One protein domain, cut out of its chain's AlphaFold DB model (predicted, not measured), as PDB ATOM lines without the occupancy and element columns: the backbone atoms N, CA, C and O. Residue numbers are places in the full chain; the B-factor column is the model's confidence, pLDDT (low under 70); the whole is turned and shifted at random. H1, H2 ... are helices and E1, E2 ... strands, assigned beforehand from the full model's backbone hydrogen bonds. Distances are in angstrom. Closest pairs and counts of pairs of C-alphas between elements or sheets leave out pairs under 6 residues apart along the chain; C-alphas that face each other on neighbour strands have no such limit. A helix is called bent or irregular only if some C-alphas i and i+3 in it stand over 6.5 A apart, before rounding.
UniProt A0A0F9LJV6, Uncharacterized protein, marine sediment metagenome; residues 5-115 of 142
ATOM      1  N   SER A   5      81.199 336.037 265.601       77.00
ATOM      2  CA  SER A   5      80.508 334.864 266.157       77.00
ATOM      3  C   SER A   5      81.203 333.534 265.862       77.00
ATOM      4  O   SER A   5      80.980 332.560 266.573       77.00
ATOM      5  N   ASN A   6      82.051 333.490 264.832       81.00
ATOM      6  CA  ASN A   6      82.777 332.289 264.414       81.00
ATOM      7  C   ASN A   6      84.187 332.234 265.019       81.00
ATOM      8  O   ASN A   6      84.960 331.323 264.712       81.00
ATOM      9  N   LEU A   7      84.568 333.227 265.828       80.25
ATOM     10  CA  LEU A   7      85.832 333.192 266.545       80.25
ATOM     11  C   LEU A   7      85.724 332.313 267.800       80.25
ATOM     12  O   LEU A   7      84.709 332.363 268.499       80.25
ATOM     13  N   PRO A   8      86.785 331.560 268.145       81.94
ATOM     14  CA  PRO A   8      86.842 330.819 269.398       81.94
ATOM     15  C   PRO A   8      86.545 331.708 270.608       81.94
ATOM     16  O   PRO A   8      86.983 332.860 270.661       81.94
ATOM     17  N   TYR A   9      85.835 331.152 271.592       87.06
ATOM     18  CA  TYR A   9      85.482 331.821 272.853       87.06
ATOM     19  C   TYR A   9      84.619 333.082 272.689       87.06
ATOM     20  O   TYR A   9      84.606 333.948 273.568       87.06
ATOM     21  N   TYR A  10      83.883 333.192 271.579       85.62
ATOM     22  CA  TYR A  10      82.839 334.200 271.429       85.62
ATOM     23  C   TYR A  10      81.859 334.126 272.610       85.62
ATOM     24  O   TYR A  10      81.462 333.038 273.025       85.62
ATOM     25  N   LYS A  11      81.502 335.287 273.178       86.94
ATOM     26  CA  LYS A  11      80.660 335.413 274.387       86.94
ATOM     27  C   LYS A  11      81.200 334.694 275.634       86.94
ATOM     28  O   LYS A  11      80.419 334.345 276.522       86.94
ATOM     29  N   THR A  12      82.516 334.478 275.732       91.75
ATOM     30  CA  THR A  12      83.118 333.968 276.972       91.75
ATOM     31  C   THR A  12      82.658 334.787 278.180       91.75
ATOM     32  O   THR A  12      82.689 336.013 278.158       91.75
ATOM     33  N   GLN A  13      82.239 334.093 279.238       93.69
ATOM     34  CA  GLN A  13      81.882 334.699 280.529       93.69
ATOM     35  C   GLN A  13      83.090 334.770 281.478       93.69
ATOM     36  O   GLN A  13      83.006 335.287 282.591       93.69
ATOM     37  N   VAL A  14      84.231 334.219 281.051       95.56
ATOM     38  CA  VAL A  14      85.468 334.238 281.829       95.56
ATOM     39  C   VAL A  14      86.057 335.638 281.782       95.56
ATOM     40  O   VAL A  14      86.493 336.089 280.723       95.56
ATOM     41  N   ARG A  15      86.111 336.293 282.942       96.12
ATOM     42  CA  ARG A  15      86.734 337.610 283.104       96.12
ATOM     43  C   ARG A  15      88.220 337.588 282.727       96.12
ATOM     44  O   ARG A  15      88.897 336.557 282.833       96.12
ATOM     45  N   GLU A  16      88.742 338.740 282.318       95.00
ATOM     46  CA  GLU A  16      90.154 338.918 281.962       95.00
ATOM     47  C   GLU A  16      91.093 338.472 283.087       95.00
ATOM     48  O   GLU A  16      92.046 337.734 282.836       95.00
ATOM     49  N   GLU A  17      90.815 338.881 284.324       96.69
ATOM     50  CA  GLU A  17      91.664 338.622 285.492       96.69
ATOM     51  C   GLU A  17      91.814 337.124 285.727       96.69
ATOM     52  O   GLU A  17      92.899 336.635 286.051       96.69
ATOM     53  N   LYS A  18      90.732 336.373 285.494       97.38
ATOM     54  CA  LYS A  18      90.745 334.918 285.592       97.38
ATOM     55  C   LYS A  18      91.637 334.307 284.517       97.38
ATOM     56  O   LYS A  18      92.458 333.456 284.838       97.38
ATOM     57  N   SER A  19      91.541 334.776 283.274       97.81
ATOM     58  CA  SER A  19      92.409 334.296 282.190       97.81
ATOM     59  C   SER A  19      93.882 334.652 282.429       97.81
ATOM     60  O   SER A  19      94.749 333.809 282.226       97.81
ATOM     61  N   LYS A  20      94.180 335.859 282.932       97.50
ATOM     62  CA  LYS A  20      95.535 336.242 283.361       97.50
ATOM     63  C   LYS A  20      96.046 335.335 284.479       97.50
ATOM     64  O   LYS A  20      97.160 334.835 284.381       97.50
ATOM     65  N   SER A  21      95.230 335.078 285.501       98.06
ATOM     66  CA  SER A  21      95.573 334.156 286.592       98.06
ATOM     67  C   SER A  21      95.836 332.739 286.078       98.06
ATOM     68  O   SER A  21      96.816 332.119 286.481       98.06
ATOM     69  N   ASP A  22      95.012 332.241 285.154       98.25
ATOM     70  CA  ASP A  22      95.189 330.919 284.547       98.25
ATOM     71  C   ASP A  22      96.491 330.834 283.731       98.25
ATOM     72  O   ASP A  22      97.183 329.818 283.798       98.25
ATOM     73  N   ILE A  23      96.870 331.904 283.019       98.00
ATOM     74  CA  ILE A  23      98.165 332.006 282.325       98.00
ATOM     75  C   ILE A  23      99.321 331.969 283.323       98.00
ATOM     76  O   ILE A  23     100.272 331.226 283.111       98.00
ATOM     77  N   ILE A  24      99.249 332.728 284.418       97.81
ATOM     78  CA  ILE A  24     100.310 332.720 285.431       97.81
ATOM     79  C   ILE A  24     100.456 331.335 286.058       97.81
ATOM     80  O   ILE A  24     101.559 330.809 286.106       97.81
ATOM     81  N   LYS A  25      99.349 330.698 286.458       97.75
ATOM     82  CA  LYS A  25      99.376 329.331 287.002       97.75
ATOM     83  C   LYS A  25     100.002 328.340 286.028       97.75
ATOM     84  O   LYS A  25     100.763 327.472 286.446       97.75
ATOM     85  N   LEU A  26      99.686 328.478 284.739       97.00
ATOM     86  CA  LEU A  26     100.302 327.683 283.687       97.00
ATOM     87  C   LEU A  26     101.812 327.935 283.635       97.00
ATOM     88  O   LEU A  26     102.563 326.985 283.751       97.00
ATOM     89  N   LEU A  27     102.269 329.181 283.527       95.25
ATOM     90  CA  LEU A  27     103.699 329.504 283.461       95.25
ATOM     91  C   LEU A  27     104.468 329.016 284.699       95.25
ATOM     92  O   LEU A  27     105.501 328.362 284.567       95.25
ATOM     93  N   THR A  28     103.923 329.237 285.897       95.44
ATOM     94  CA  THR A  28     104.539 328.800 287.156       95.44
ATOM     95  C   THR A  28     104.655 327.279 287.248       95.44
ATOM     96  O   THR A  28     105.672 326.783 287.726       95.44
ATOM     97  N   LYS A  29     103.676 326.522 286.727       94.12
ATOM     98  CA  LYS A  29     103.762 325.052 286.643       94.12
ATOM     99  C   LYS A  29     104.993 324.580 285.853       94.12
ATOM    100  O   LYS A  29     105.502 323.501 286.129       94.12
ATOM    101  N   TYR A  30     105.475 325.387 284.910       91.06
ATOM    102  CA  TYR A  30     106.644 325.096 284.074       91.06
ATOM    103  C   TYR A  30     107.890 325.884 284.507       91.06
ATOM    104  O   TYR A  30     108.790 326.119 283.707       91.06
ATOM    105  N   GLY A  31     107.955 326.303 285.776       91.19
ATOM    106  CA  GLY A  31     109.149 326.926 286.357       91.19
ATOM    107  C   GLY A  31     109.361 328.396 285.987       91.19
ATOM    108  O   GLY A  31     110.426 328.943 286.263       91.19
ATOM    109  N   ILE A  32     108.365 329.054 285.385       94.44
ATOM    110  CA  ILE A  32     108.410 330.484 285.060       94.44
ATOM    111  C   ILE A  32     107.693 331.258 286.176       94.44
ATOM    112  O   ILE A  32     106.461 331.337 286.211       94.44
ATOM    113  N   SER A  33     108.467 331.809 287.113       92.94
ATOM    114  CA  SER A  33     107.964 332.567 288.272       92.94
ATOM    115  C   SER A  33     108.124 334.081 288.136       92.94
ATOM    116  O   SER A  33     107.296 334.823 288.655       92.94
ATOM    117  N   ASP A  34     109.154 334.542 287.424       96.25
ATOM    118  CA  ASP A  34     109.427 335.967 287.239       96.25
ATOM    119  C   ASP A  34     108.659 336.481 286.022       96.25
ATOM    120  O   ASP A  34     109.034 336.213 284.877       96.25
ATOM    121  N   TYR A  35     107.572 337.213 286.263       97.19
ATOM    122  CA  TYR A  35     106.728 337.770 285.211       97.19
ATOM    123  C   TYR A  35     106.233 339.179 285.539       97.19
ATOM    124  O   TYR A  35     106.144 339.595 286.691       97.19
ATOM    125  N   GLN A  36     105.845 339.909 284.498       97.56
ATOM    126  CA  GLN A  36     105.262 341.236 284.597       97.56
ATOM    127  C   GLN A  36     104.177 341.414 283.535       97.56
ATOM    128  O   GLN A  36     104.419 341.247 282.337       97.56
ATOM    129  N   TRP A  37     102.987 341.809 283.981       97.00
ATOM    130  CA  TRP A  37     101.950 342.341 283.104       97.00
ATOM    131  C   TRP A  37     102.111 343.852 282.987       97.00
ATOM    132  O   TRP A  37     102.151 344.544 284.002       97.00
ATOM    133  N   THR A  38     102.120 344.366 281.762       96.44
ATOM    134  CA  THR A  38     102.152 345.809 281.505       96.44
ATOM    135  C   THR A  38     101.071 346.174 280.499       96.44
ATOM    136  O   THR A  38     100.827 345.446 279.539       96.44
ATOM    137  N   LYS A  39     100.428 347.326 280.703       93.69
ATOM    138  CA  LYS A  39      99.539 347.946 279.720       93.69
ATOM    139  C   LYS A  39     100.089 349.323 279.378       93.69
ATOM    140  O   LYS A  39     100.152 350.191 280.240       93.69
ATOM    141  N   PHE A  40     100.487 349.518 278.127       90.81
ATOM    142  CA  PHE A  40     101.046 350.780 277.653       90.81
ATOM    143  C   PHE A  40     100.413 351.160 276.317       90.81
ATOM    144  O   PHE A  40     100.362 350.339 275.403       90.81
ATOM    145  N   GLN A  41      99.890 352.387 276.222       89.62
ATOM    146  CA  GLN A  41      99.233 352.917 275.015       89.62
ATOM    147  C   GLN A  41      98.212 351.939 274.395       89.62
ATOM    148  O   GLN A  41      98.221 351.656 273.199       89.62
ATOM    149  N   GLY A  42      97.356 351.346 275.234       85.88
ATOM    150  CA  GLY A  42      96.313 350.410 274.794       85.88
ATOM    151  C   GLY A  42      96.805 349.012 274.389       85.88
ATOM    152  O   GLY A  42      95.989 348.164 274.043       85.88
ATOM    153  N   THR A  43      98.109 348.740 274.469       90.00
ATOM    154  CA  THR A  43      98.693 347.417 274.232       90.00
ATOM    155  C   THR A  43      99.001 346.730 275.554       90.00
ATOM    156  O   THR A  43      99.690 347.297 276.402       90.00
ATOM    157  N   ASP A  44      98.563 345.482 275.697       95.31
ATOM    158  CA  ASP A  44      98.989 344.616 276.791       95.31
ATOM    159  C   ASP A  44     100.207 343.785 276.403       95.31
ATOM    160  O   ASP A  44     100.295 343.236 275.297       95.31
ATOM    161  N   THR A  45     101.132 343.661 277.345       96.44
ATOM    162  CA  THR A  45     102.299 342.800 277.232       96.44
ATOM    163  C   THR A  45     102.450 341.933 278.476       96.44
ATOM    164  O   THR A  45     102.143 342.349 279.596       96.44
ATOM    165  N   LEU A  46     102.925 340.710 278.255       97.44
ATOM    166  CA  LEU A  46     103.398 339.805 279.292       97.44
ATOM    167  C   LEU A  46     104.893 339.612 279.093       97.44
ATOM    168  O   LEU A  46     105.315 339.052 278.080       97.44
ATOM    169  N   LYS A  47     105.686 340.079 280.052       97.75
ATOM    170  CA  LYS A  47     107.116 339.796 280.109       97.75
ATOM    171  C   LYS A  47     107.385 338.706 281.125       97.75
ATOM    172  O   LYS A  47     106.739 338.695 282.167       97.75
ATOM    173  N   PHE A  48     108.325 337.819 280.842       97.62
ATOM    174  CA  PHE A  48     108.794 336.839 281.819       97.62
ATOM    175  C   PHE A  48     110.212 336.371 281.520       97.62
ATOM    176  O   PHE A  48     110.715 336.553 280.409       97.62
ATOM    177  N   VAL A  49     110.851 335.778 282.525       96.75
ATOM    178  CA  VAL A  49     112.186 335.192 282.405       96.75
ATOM    179  C   VAL A  49     112.070 333.696 282.128       96.75
ATOM    180  O   VAL A  49     111.388 332.971 282.848       96.75
ATOM    181  N   LEU A  50     112.752 333.240 281.082       94.75
ATOM    182  CA  LEU A  50     112.940 331.833 280.765       94.75
ATOM    183  C   LEU A  50     114.344 331.405 281.201       94.75
ATOM    184  O   LEU A  50     115.326 332.059 280.842       94.75
ATOM    185  N   ASN A  51     114.429 330.313 281.958       91.62
ATOM    186  CA  ASN A  51     115.694 329.667 282.301       91.62
ATOM    187  C   ASN A  51     115.985 328.587 281.251       91.62
ATOM    188  O   ASN A  51     115.148 327.708 281.036       91.62
ATOM    189  N   LEU A  52     117.137 328.673 280.592       85.69
ATOM    190  CA  LEU A  52     117.564 327.728 279.563       85.69
ATOM    191  C   LEU A  52     118.410 326.594 280.157       85.69
ATOM    192  O   LEU A  52     118.902 326.675 281.286       85.69
ATOM    193  N   SER A  53     118.579 325.521 279.383       83.88
ATOM    194  CA  SER A  53     119.354 324.337 279.780       83.88
ATOM    195  C   SER A  53     120.834 324.646 280.024       83.88
ATOM    196  O   SER A  53     121.454 324.027 280.885       83.88
ATOM    197  N   ASP A  54     121.383 325.643 279.328       87.31
ATOM    198  CA  ASP A  54     122.745 326.158 279.516       87.31
ATOM    199  C   ASP A  54     122.894 327.055 280.765       87.31
ATOM    200  O   ASP A  54     123.938 327.671 280.973       87.31
ATOM    201  N   LYS A  55     121.855 327.127 281.615       86.94
ATOM    202  CA  LYS A  55     121.729 328.005 282.794       86.94
ATOM    203  C   LYS A  55     121.656 329.497 282.465       86.94
ATOM    204  O   LYS A  55     121.613 330.316 283.389       86.94
ATOM    205  N   SER A  56     121.609 329.875 281.190       88.69
ATOM    206  CA  SER A  56     121.385 331.260 280.802       88.69
ATOM    207  C   SER A  56     119.922 331.659 281.023       88.69
ATOM    208  O   SER A  56     119.012 330.830 281.127       88.69
ATOM    209  N   LYS A  57     119.696 332.968 281.135       92.12
ATOM    210  CA  LYS A  57     118.364 333.555 281.301       92.12
ATOM    211  C   LYS A  57     118.013 334.383 280.077       92.12
ATOM    212  O   LYS A  57     118.811 335.199 279.617       92.12
ATOM    213  N   ARG A  58     116.790 334.216 279.578       93.50
ATOM    214  CA  ARG A  58     116.241 334.997 278.465       93.50
ATOM    215  C   ARG A  58     114.987 335.730 278.909       93.50
ATOM    216  O   ARG A  58     114.164 335.176 279.627       93.50
ATOM    217  N   ILE A  59     114.824 336.972 278.462       96.62
ATOM    218  CA  ILE A  59     113.591 337.727 278.698       96.62
ATOM    219  C   ILE A  59     112.686 337.538 277.489       96.62
ATOM    220  O   ILE A  59     113.049 337.901 276.373       96.62
ATOM    221  N   VAL A  60     111.492 337.011 277.717       96.69
ATOM    222  CA  VAL A  60     110.438 336.921 276.710       96.69
ATOM    223  C   VAL A  60     109.513 338.120 276.871       96.69
ATOM    224  O   VAL A  60     109.088 338.438 277.977       96.69
ATOM    225  N   ASP A  61     109.183 338.786 275.766       96.69
ATOM    226  CA  ASP A  61     108.188 339.859 275.704       96.69
ATOM    227  C   ASP A  61     107.058 339.427 274.757       96.69
ATOM    228  O   ASP A  61     107.179 339.488 273.528       96.69
ATOM    229  N   LEU A  62     105.941 338.973 275.325       95.44
ATOM    230  CA  LEU A  62     104.736 338.624 274.582       95.44
ATOM    231  C   LEU A  62     103.826 339.841 274.461       95.44
ATOM    232  O   LEU A  62     103.209 340.277 275.431       95.44
ATOM    233  N   LYS A  63     103.686 340.355 273.237       93.81
ATOM    234  CA  LYS A  63     102.697 341.388 272.916       93.81
ATOM    235  C   LYS A  63     101.361 340.728 272.604       93.81
ATOM    236  O   LYS A  63     101.288 339.909 271.689       93.81
ATOM    237  N   ILE A  64     100.309 341.124 273.308       92.50
ATOM    238  CA  ILE A  64      98.958 340.655 273.016       92.50
ATOM    239  C   ILE A  64      98.441 341.437 271.806       92.50
ATOM    240  O   ILE A  64      98.382 342.670 271.855       92.50
ATOM    241  N   PRO A  65      98.095 340.763 270.696       86.50
ATOM    242  CA  PRO A  65      97.653 341.452 269.499       86.50
ATOM    243  C   PRO A  65      96.269 342.077 269.695       86.50
ATOM    244  O   PRO A  65      95.379 341.508 270.330       86.50
ATOM    245  N   ILE A  66      96.075 343.235 269.069       87.69
ATOM    246  CA  ILE A  66      94.747 343.796 268.831       87.69
ATOM    247  C   ILE A  66      94.157 343.027 267.650       87.69
ATOM    248  O   ILE A  66      94.642 343.139 266.525       87.69
ATOM    249  N   ILE A  67      93.141 342.209 267.914       88.19
ATOM    250  CA  ILE A  67      92.471 341.406 266.890       88.19
ATOM    251  C   ILE A  67      91.237 342.176 266.435       88.19
ATOM    252  O   ILE A  67      90.357 342.460 267.243       88.19
ATOM    253  N   LYS A  68      91.171 342.501 265.145       88.75
ATOM    254  CA  LYS A  68      90.013 343.141 264.515       88.75
ATOM    255  C   LYS A  68      89.334 342.160 263.569       88.75
ATOM    256  O   LYS A  68      90.010 341.441 262.834       88.75
ATOM    257  N   VAL A  69      88.008 342.139 263.579       86.62
ATOM    258  CA  VAL A  69      87.185 341.292 262.711       86.62
ATOM    259  C   VAL A  69      86.073 342.091 262.064       86.62
ATOM    260  O   VAL A  69      85.664 343.129 262.574       86.62
ATOM    261  N   LYS A  70      85.577 341.587 260.933       81.31
ATOM    262  CA  LYS A  70      84.408 342.157 260.274       81.31
ATOM    263  C   LYS A  70      83.147 341.557 260.899       81.31
ATOM    264  O   LYS A  70      83.027 340.336 260.986       81.31
ATOM    265  N   TYR A  71      82.227 342.401 261.339       77.62
ATOM    266  CA  TYR A  71      80.935 342.017 261.899       77.62
ATOM    267  C   TYR A  71      79.867 342.906 261.264       77.62
ATOM    268  O   TYR A  71      79.971 344.123 261.338       77.62
ATOM    269  N   PHE A  72      78.908 342.305 260.554       79.31
ATOM    270  CA  PHE A  72      77.863 343.034 259.813       79.31
ATOM    271  C   PHE A  72      78.372 344.169 258.902       79.31
ATOM    272  O   PHE A  72      77.711 345.181 258.726       79.31
ATOM    273  N   GLY A  73      79.550 344.008 258.292       81.19
ATOM    274  CA  GLY A  73      80.121 345.044 257.423       81.19
ATOM    275  C   GLY A  73      81.142 345.950 258.108       81.19
ATOM    276  O   GLY A  73      82.023 346.465 257.424       81.19
ATOM    277  N   GLU A  74      81.110 346.049 259.435       84.25
ATOM    278  CA  GLU A  74      81.953 346.950 260.220       84.25
ATOM    279  C   GLU A  74      83.175 346.243 260.807       84.25
ATOM    280  O   GLU A  74      83.144 345.049 261.111       84.25
ATOM    281  N   ILE A  75      84.275 346.978 260.977       87.44
ATOM    282  CA  ILE A  75      85.482 346.464 261.630       87.44
ATOM    283  C   ILE A  75      85.352 346.699 263.136       87.44
ATOM    284  O   ILE A  75      85.420 347.833 263.598       87.44
ATOM    285  N   THR A  76      85.225 345.618 263.899       88.31
ATOM    286  CA  THR A  76      85.132 345.627 265.364       88.31
ATOM    287  C   THR A  76      86.340 344.930 265.982       88.31
ATOM    288  O   THR A  76      86.852 343.940 265.453       88.31
ATOM    289  N   GLU A  77      86.814 345.443 267.116       89.31
ATOM    290  CA  GLU A  77      87.831 344.768 267.919       89.31
ATOM    291  C   GLU A  77      87.218 343.598 268.697       89.31
ATOM    292  O   GLU A  77      86.129 343.696 269.256       89.31
ATOM    293  N   VAL A  78      87.937 342.480 268.750       90.38
ATOM    294  CA  VAL A  78      87.540 341.332 269.564       90.38
ATOM    295  C   VAL A  78      87.517 341.736 271.047       90.38
ATOM    296  O   VAL A  78      88.516 342.288 271.530       90.38
ATOM    297  N   PRO A  79      86.431 341.422 271.786       91.88
ATOM    298  CA  PRO A  79      86.322 341.705 273.211       91.88
ATOM    299  C   PRO A  79      87.536 341.233 274.008       91.88
ATOM    300  O   PRO A  79      88.178 340.224 273.701       91.88
ATOM    301  N   ARG A  80      87.864 341.977 275.059       92.44
ATOM    302  CA  ARG A  80      89.109 341.804 275.805       92.44
ATOM    303  C   ARG A  80      89.180 340.442 276.491       92.44
ATOM    304  O   ARG A  80      90.173 339.736 276.343       92.44
ATOM    305  N   GLU A  81      88.097 340.035 277.130       94.25
ATOM    306  CA  GLU A  81      87.904 338.735 277.768       94.25
ATOM    307  C   GLU A  81      88.153 337.595 276.776       94.25
ATOM    308  O   GLU A  81      88.888 336.650 277.067       94.25
ATOM    309  N   GLN A  82      87.612 337.725 275.561       93.38
ATOM    310  CA  GLN A  82      87.805 336.759 274.486       93.38
ATOM    311  C   GLN A  82      89.277 336.684 274.059       93.38
ATOM    312  O   GLN A  82      89.816 335.583 273.948       93.38
ATOM    313  N   LYS A  83      89.966 337.824 273.901       92.62
ATOM    314  CA  LYS A  83      91.402 337.855 273.559       92.62
ATOM    315  C   LYS A  83      92.264 337.146 274.604       92.62
ATOM    316  O   LYS A  83      93.110 336.328 274.246       92.62
ATOM    317  N   PHE A  84      92.051 337.427 275.890       95.38
ATOM    318  CA  PHE A  84      92.818 336.782 276.959       95.38
ATOM    319  C   PHE A  84      92.492 335.294 277.086       95.38
ATOM    320  O   PHE A  84      93.391 334.493 277.350       95.38
ATOM    321  N   ARG A  85      91.240 334.899 276.833       95.75
ATOM    322  CA  ARG A  85      90.867 333.484 276.823       95.75
ATOM    323  C   ARG A  85      91.525 332.732 275.669       95.75
ATOM    324  O   ARG A  85      92.054 331.644 275.883       95.75
ATOM    325  N   MET A  86      91.555 333.327 274.476       93.56
ATOM    326  CA  MET A  86      92.301 332.792 273.332       93.56
ATOM    327  C   MET A  86      93.786 332.637 273.666       93.56
ATOM    328  O   MET A  86      94.345 331.565 273.455       93.56
ATOM    329  N   LEU A  87      94.410 333.676 274.236       94.94
ATOM    330  CA  LEU A  87      95.819 333.645 274.629       94.94
ATOM    331  C   LEU A  87      96.121 332.500 275.602       94.94
ATOM    332  O   LEU A  87      97.090 331.776 275.387       94.94
ATOM    333  N   TYR A  88      95.287 332.319 276.631       96.88
ATOM    334  CA  TYR A  88      95.441 331.227 277.591       96.88
ATOM    335  C   TYR A  88      95.508 329.865 276.898       96.88
ATOM    336  O   TYR A  88      96.446 329.109 277.131       96.88
ATOM    337  N   TYR A  89      94.554 329.561 276.016       96.06
ATOM    338  CA  TYR A  89      94.529 328.260 275.349       96.06
ATOM    339  C   TYR A  89      95.634 328.092 274.303       96.06
ATOM    340  O   TYR A  89      96.154 326.988 274.167       96.06
ATOM    341  N   CYS A  90      96.042 329.161 273.614       94.50
ATOM    342  CA  CYS A  90      97.211 329.113 272.734       94.50
ATOM    343  C   CYS A  90      98.485 328.778 273.521       94.50
ATOM    344  O   CYS A  90      99.221 327.874 273.136       94.50
ATOM    345  N   LEU A  91      98.730 329.472 274.639       95.62
ATOM    346  CA  LEU A  91      99.889 329.203 275.496       95.62
ATOM    347  C   LEU A  91      99.825 327.804 276.101       95.62
ATOM    348  O   LEU A  91     100.833 327.108 276.109       95.62
ATOM    349  N   LYS A  92      98.643 327.379 276.559       96.56
ATOM    350  CA  LYS A  92      98.424 326.031 277.083       96.56
ATOM    351  C   LYS A  92      98.820 324.971 276.060       96.56
ATOM    352  O   LYS A  92      99.627 324.119 276.395       96.56
ATOM    353  N   GLY A  93      98.324 325.064 274.825       96.44
ATOM    354  CA  GLY A  93      98.651 324.095 273.778       96.44
ATOM    355  C   GLY A  93     100.143 324.061 273.433       96.44
ATOM    356  O   GLY A  93     100.717 322.983 273.319       96.44
ATOM    357  N   LEU A  94     100.791 325.228 273.325       94.88
ATOM    358  CA  LEU A  94     102.232 325.307 273.058       94.88
ATOM    359  C   LEU A  94     103.052 324.686 274.196       94.88
ATOM    360  O   LEU A  94     103.931 323.866 273.957       94.88
ATOM    361  N   ILE A  95     102.742 325.039 275.441       94.19
ATOM    362  CA  ILE A  95     103.460 324.536 276.614       94.19
ATOM    363  C   ILE A  95     103.192 323.034 276.834       94.19
ATOM    364  O   ILE A  95     104.104 322.295 277.200       94.19
ATOM    365  N   GLU A  96     101.979 322.546 276.563       94.50
ATOM    366  CA  GLU A  96     101.668 321.112 276.587       94.50
ATOM    367  C   GLU A  96     102.458 320.349 275.522       94.50
ATOM    368  O   GLU A  96     103.024 319.305 275.837       94.50
ATOM    369  N   ALA A  97     102.587 320.885 274.303       93.94
ATOM    370  CA  ALA A  97     103.456 320.301 273.281       93.94
ATOM    371  C   ALA A  97     104.906 320.171 273.777       93.94
ATOM    372  O   ALA A  97     105.562 319.168 273.492       93.94
ATOM    373  N   SER A  98     105.375 321.124 274.591       92.19
ATOM    374  CA  SER A  98     106.689 321.011 275.219       92.19
ATOM    375  C   SER A  98     106.781 319.901 276.256       92.19
ATOM    376  O   SER A  98     107.751 319.149 276.274       92.19
ATOM    377  N   ASN A  99     105.732 319.718 277.057       90.00
ATOM    378  CA  ASN A  99     105.645 318.602 277.997       90.00
ATOM    379  C   ASN A  99     105.671 317.229 277.305       90.00
ATOM    380  O   ASN A  99     106.130 316.256 277.894       90.00
ATOM    381  N   PHE A 100     105.173 317.146 276.071       94.44
ATOM    382  CA  PHE A 100     105.233 315.936 275.248       94.44
ATOM    383  C   PHE A 100     106.558 315.776 274.485       94.44
ATOM    384  O   PHE A 100     106.690 314.836 273.706       94.44
ATOM    385  N   GLY A 101     107.529 316.674 274.679       92.69
ATOM    386  CA  GLY A 101     108.821 316.629 273.992       92.69
ATOM    387  C   GLY A 101     108.756 316.995 272.506       92.69
ATOM    388  O   GLY A 101     109.706 316.729 271.780       92.69
ATOM    389  N   LEU A 102     107.652 317.594 272.040       94.88
ATOM    390  CA  LEU A 102     107.505 318.010 270.639       94.88
ATOM    391  C   LEU A 102     108.254 319.311 270.336       94.88
ATOM    392  O   LEU A 102     108.644 319.537 269.197       94.88
ATOM    393  N   LEU A 103     108.388 320.179 271.343       93.44
ATOM    394  CA  LEU A 103     109.073 321.468 271.276       93.44
ATOM    395  C   LEU A 103     109.744 321.767 272.620       93.44
ATOM    396  O   LEU A 103     109.297 321.335 273.678       93.44
ATOM    397  N   THR A 104     110.773 322.591 272.626       91.75
ATOM    398  CA  THR A 104     111.317 323.187 273.847       91.75
ATOM    399  C   THR A 104     110.612 324.511 274.153       91.75
ATOM    400  O   THR A 104     110.063 325.174 273.267       91.75
ATOM    401  N   LEU A 105     110.635 324.947 275.419       91.81
ATOM    402  CA  LEU A 105     110.146 326.287 275.778       91.81
ATOM    403  C   LEU A 105     110.927 327.388 275.046       91.81
ATOM    404  O   LEU A 105     110.360 328.431 274.717       91.81
ATOM    405  N   GLU A 106     112.206 327.144 274.764       90.69
ATOM    406  CA  GLU A 106     113.038 328.049 273.979       90.69
ATOM    407  C   GLU A 106     112.499 328.209 272.557       90.69
ATOM    408  O   GLU A 106     112.245 329.335 272.132       90.69
ATOM    409  N   GLU A 107     112.228 327.111 271.849       91.62
ATOM    410  CA  GLU A 107     111.666 327.153 270.492       91.62
ATOM    411  C   GLU A 107     110.307 327.857 270.453       91.62
ATOM    412  O   GLU A 107     110.057 328.693 269.577       91.62
ATOM    413  N   ILE A 108     109.444 327.587 271.439       93.25
ATOM    414  CA  ILE A 108     108.120 328.213 271.557       93.25
ATOM    415  C   ILE A 108     108.235 329.739 271.661       93.25
ATOM    416  O   ILE A 108     107.481 330.477 271.012       93.25
ATOM    417  N   PHE A 109     109.166 330.234 272.478       94.56
ATOM    418  CA  PHE A 109     109.287 331.660 272.776       94.56
ATOM    419  C   PHE A 109     110.392 332.379 272.001       94.56
ATOM    420  O   PHE A 109     110.514 333.602 272.127       94.56
ATOM    421  N   TYR A 110     111.130 331.677 271.139       91.94
ATOM    422  CA  TYR A 110     112.271 332.200 270.391       91.94
ATOM    423  C   TYR A 110     111.956 333.545 269.732       91.94
ATOM    424  O   TYR A 110     112.598 334.555 270.004       91.94
ATOM    425  N   SER A 111     110.875 333.608 268.950       92.75
ATOM    426  CA  SER A 111     110.479 334.813 268.201       92.75
ATOM    427  C   SER A 111     110.186 336.045 269.071       92.75
ATOM    428  O   SER A 111     110.264 337.178 268.585       92.75
ATOM    429  N   ASN A 112     109.848 335.838 270.345       95.00
ATOM    430  CA  ASN A 112     109.489 336.877 271.305       95.00
ATOM    431  C   ASN A 112     110.579 337.134 272.353       95.00
ATOM    432  O   ASN A 112     110.398 337.997 273.213       95.00
ATOM    433  N   THR A 113     111.702 336.423 272.265       95.38
ATOM    434  CA  THR A 113     112.862 336.626 273.130       95.38
ATOM    435  C   THR A 113     113.551 337.944 272.788       95.38
ATOM    436  O   THR A 113     113.764 338.263 271.614       95.38
ATOM    437  N   LEU A 114     113.854 338.724 273.824       94.88
ATOM    438  CA  LEU A 114     114.610 339.964 273.740       94.88
ATOM    439  C   LEU A 114     116.108 339.674 273.680       94.88
ATOM    440  O   LEU A 114     116.619 338.846 274.432       94.88
ATOM    441  N   VAL A 115     116.802 340.411 272.823       93.12
ATOM    442  CA  VAL A 115     118.255 340.359 272.661       93.12
ATOM    443  C   VAL A 115     118.835 341.759 272.576       93.12
ATOM    444  O   VAL A 115     118.199 342.672 272.043       93.12
TER     445      VAL A 115
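AT A GLANCE: This is residues 5 to 115 of the 142 residues of an uncharacterized protein of marine sediment metagenome (UniProt A0A0F9LJV6). A twisted meander of three strands, E1, E2 and E3, has helix H1 running along it over E1 and E2, and the longer helix H2 lies side by side with H1. The short helix H3 folds back from the end of H2 over E3, while the small hairpin E4 and E5 lies far out at one end of the long axis. The printed part has 111 residues, with three named helices and five named strands in the order H1 E1 E2 E3 E4 E5 H2 H3; both sheets, E1 E2 E3 and E4 E5, are antiparallel, and the class is mixed, helices and strands. It is compact, with a radius of gyration of the C-alphas of 15.2 A, yet elongated, spanning 52 by 32 by 23 A.

HOW THE PARTS SIT: The larger sheet holds E1, residues 35 to 40, E2, residues 43 to 51, and E3, residues 57 to 63, a meander in which each strand is the antiparallel neighbour of the one before. It is twisted, its C-alphas lying up to 4.3 A off its best plane. N 38 and O 45 are 3.0 A apart across the hairpin E1 and E2, and N 48 and O 60 are 3.0 A apart across the hairpin E2 and E3. H1, residues 16 to 29, and H3, residues 105 to 112, are on one face of this sheet, making two layers. H1 has a height over the sheet of 10.8 A and runs along the strands, at 17 degrees to E1 on the local plane. H3, at a height of 8.3 A, lies over E3 and runs slantwise to it, at 55 degrees on the local plane; the closest C-alphas, of Asp 61 and Asn 112, are 5.5 A apart. H2, residues 80 to 99, is not on the sheet. It touches H1 at a shallow tilt of 13 degrees, the same way, closest at the C-alphas of Glu 16 and Glu 81, 4.8 A. With residues 94 to 98 alone H2 touches H3 in a helical hairpin, at a steep tilt of 43 degrees, opposite ways; the C-alphas of Ser 98 and Leu 105 are closest, 6.3 A. E4, residues 68 to 71, and E5, residues 74 to 77, form a hairpin with N 69 and O 76 at 2.8 A; E4 and H2 are apart. Every O i to N i+4 pair is within hydrogen-bond range in H1 and H2, but 2 of 4 in H3, which is irregular, with C-alphas 108 and 111 7.8 A apart.

IN THESE COORDINATES: H1 begins at C-alpha 16, (90.154, 338.918, 281.962), and measures 20.0 A. E2 measures 25.9 A, E3 19.4 A and E1 16.1 A. E4 and E5 have four residues each. H2 covers 28.6 A, and H3 ends at C-alpha 112, (109.489, 336.877, 271.305).

THE WHOLE: The C-alphas farthest apart, of Asp 54 and Phe 72, are 51.8 A apart. The printed part has no cut, and the links between named elements are tight. The mean pLDDT of the printed part is 92.3, and no printed residue is under 70.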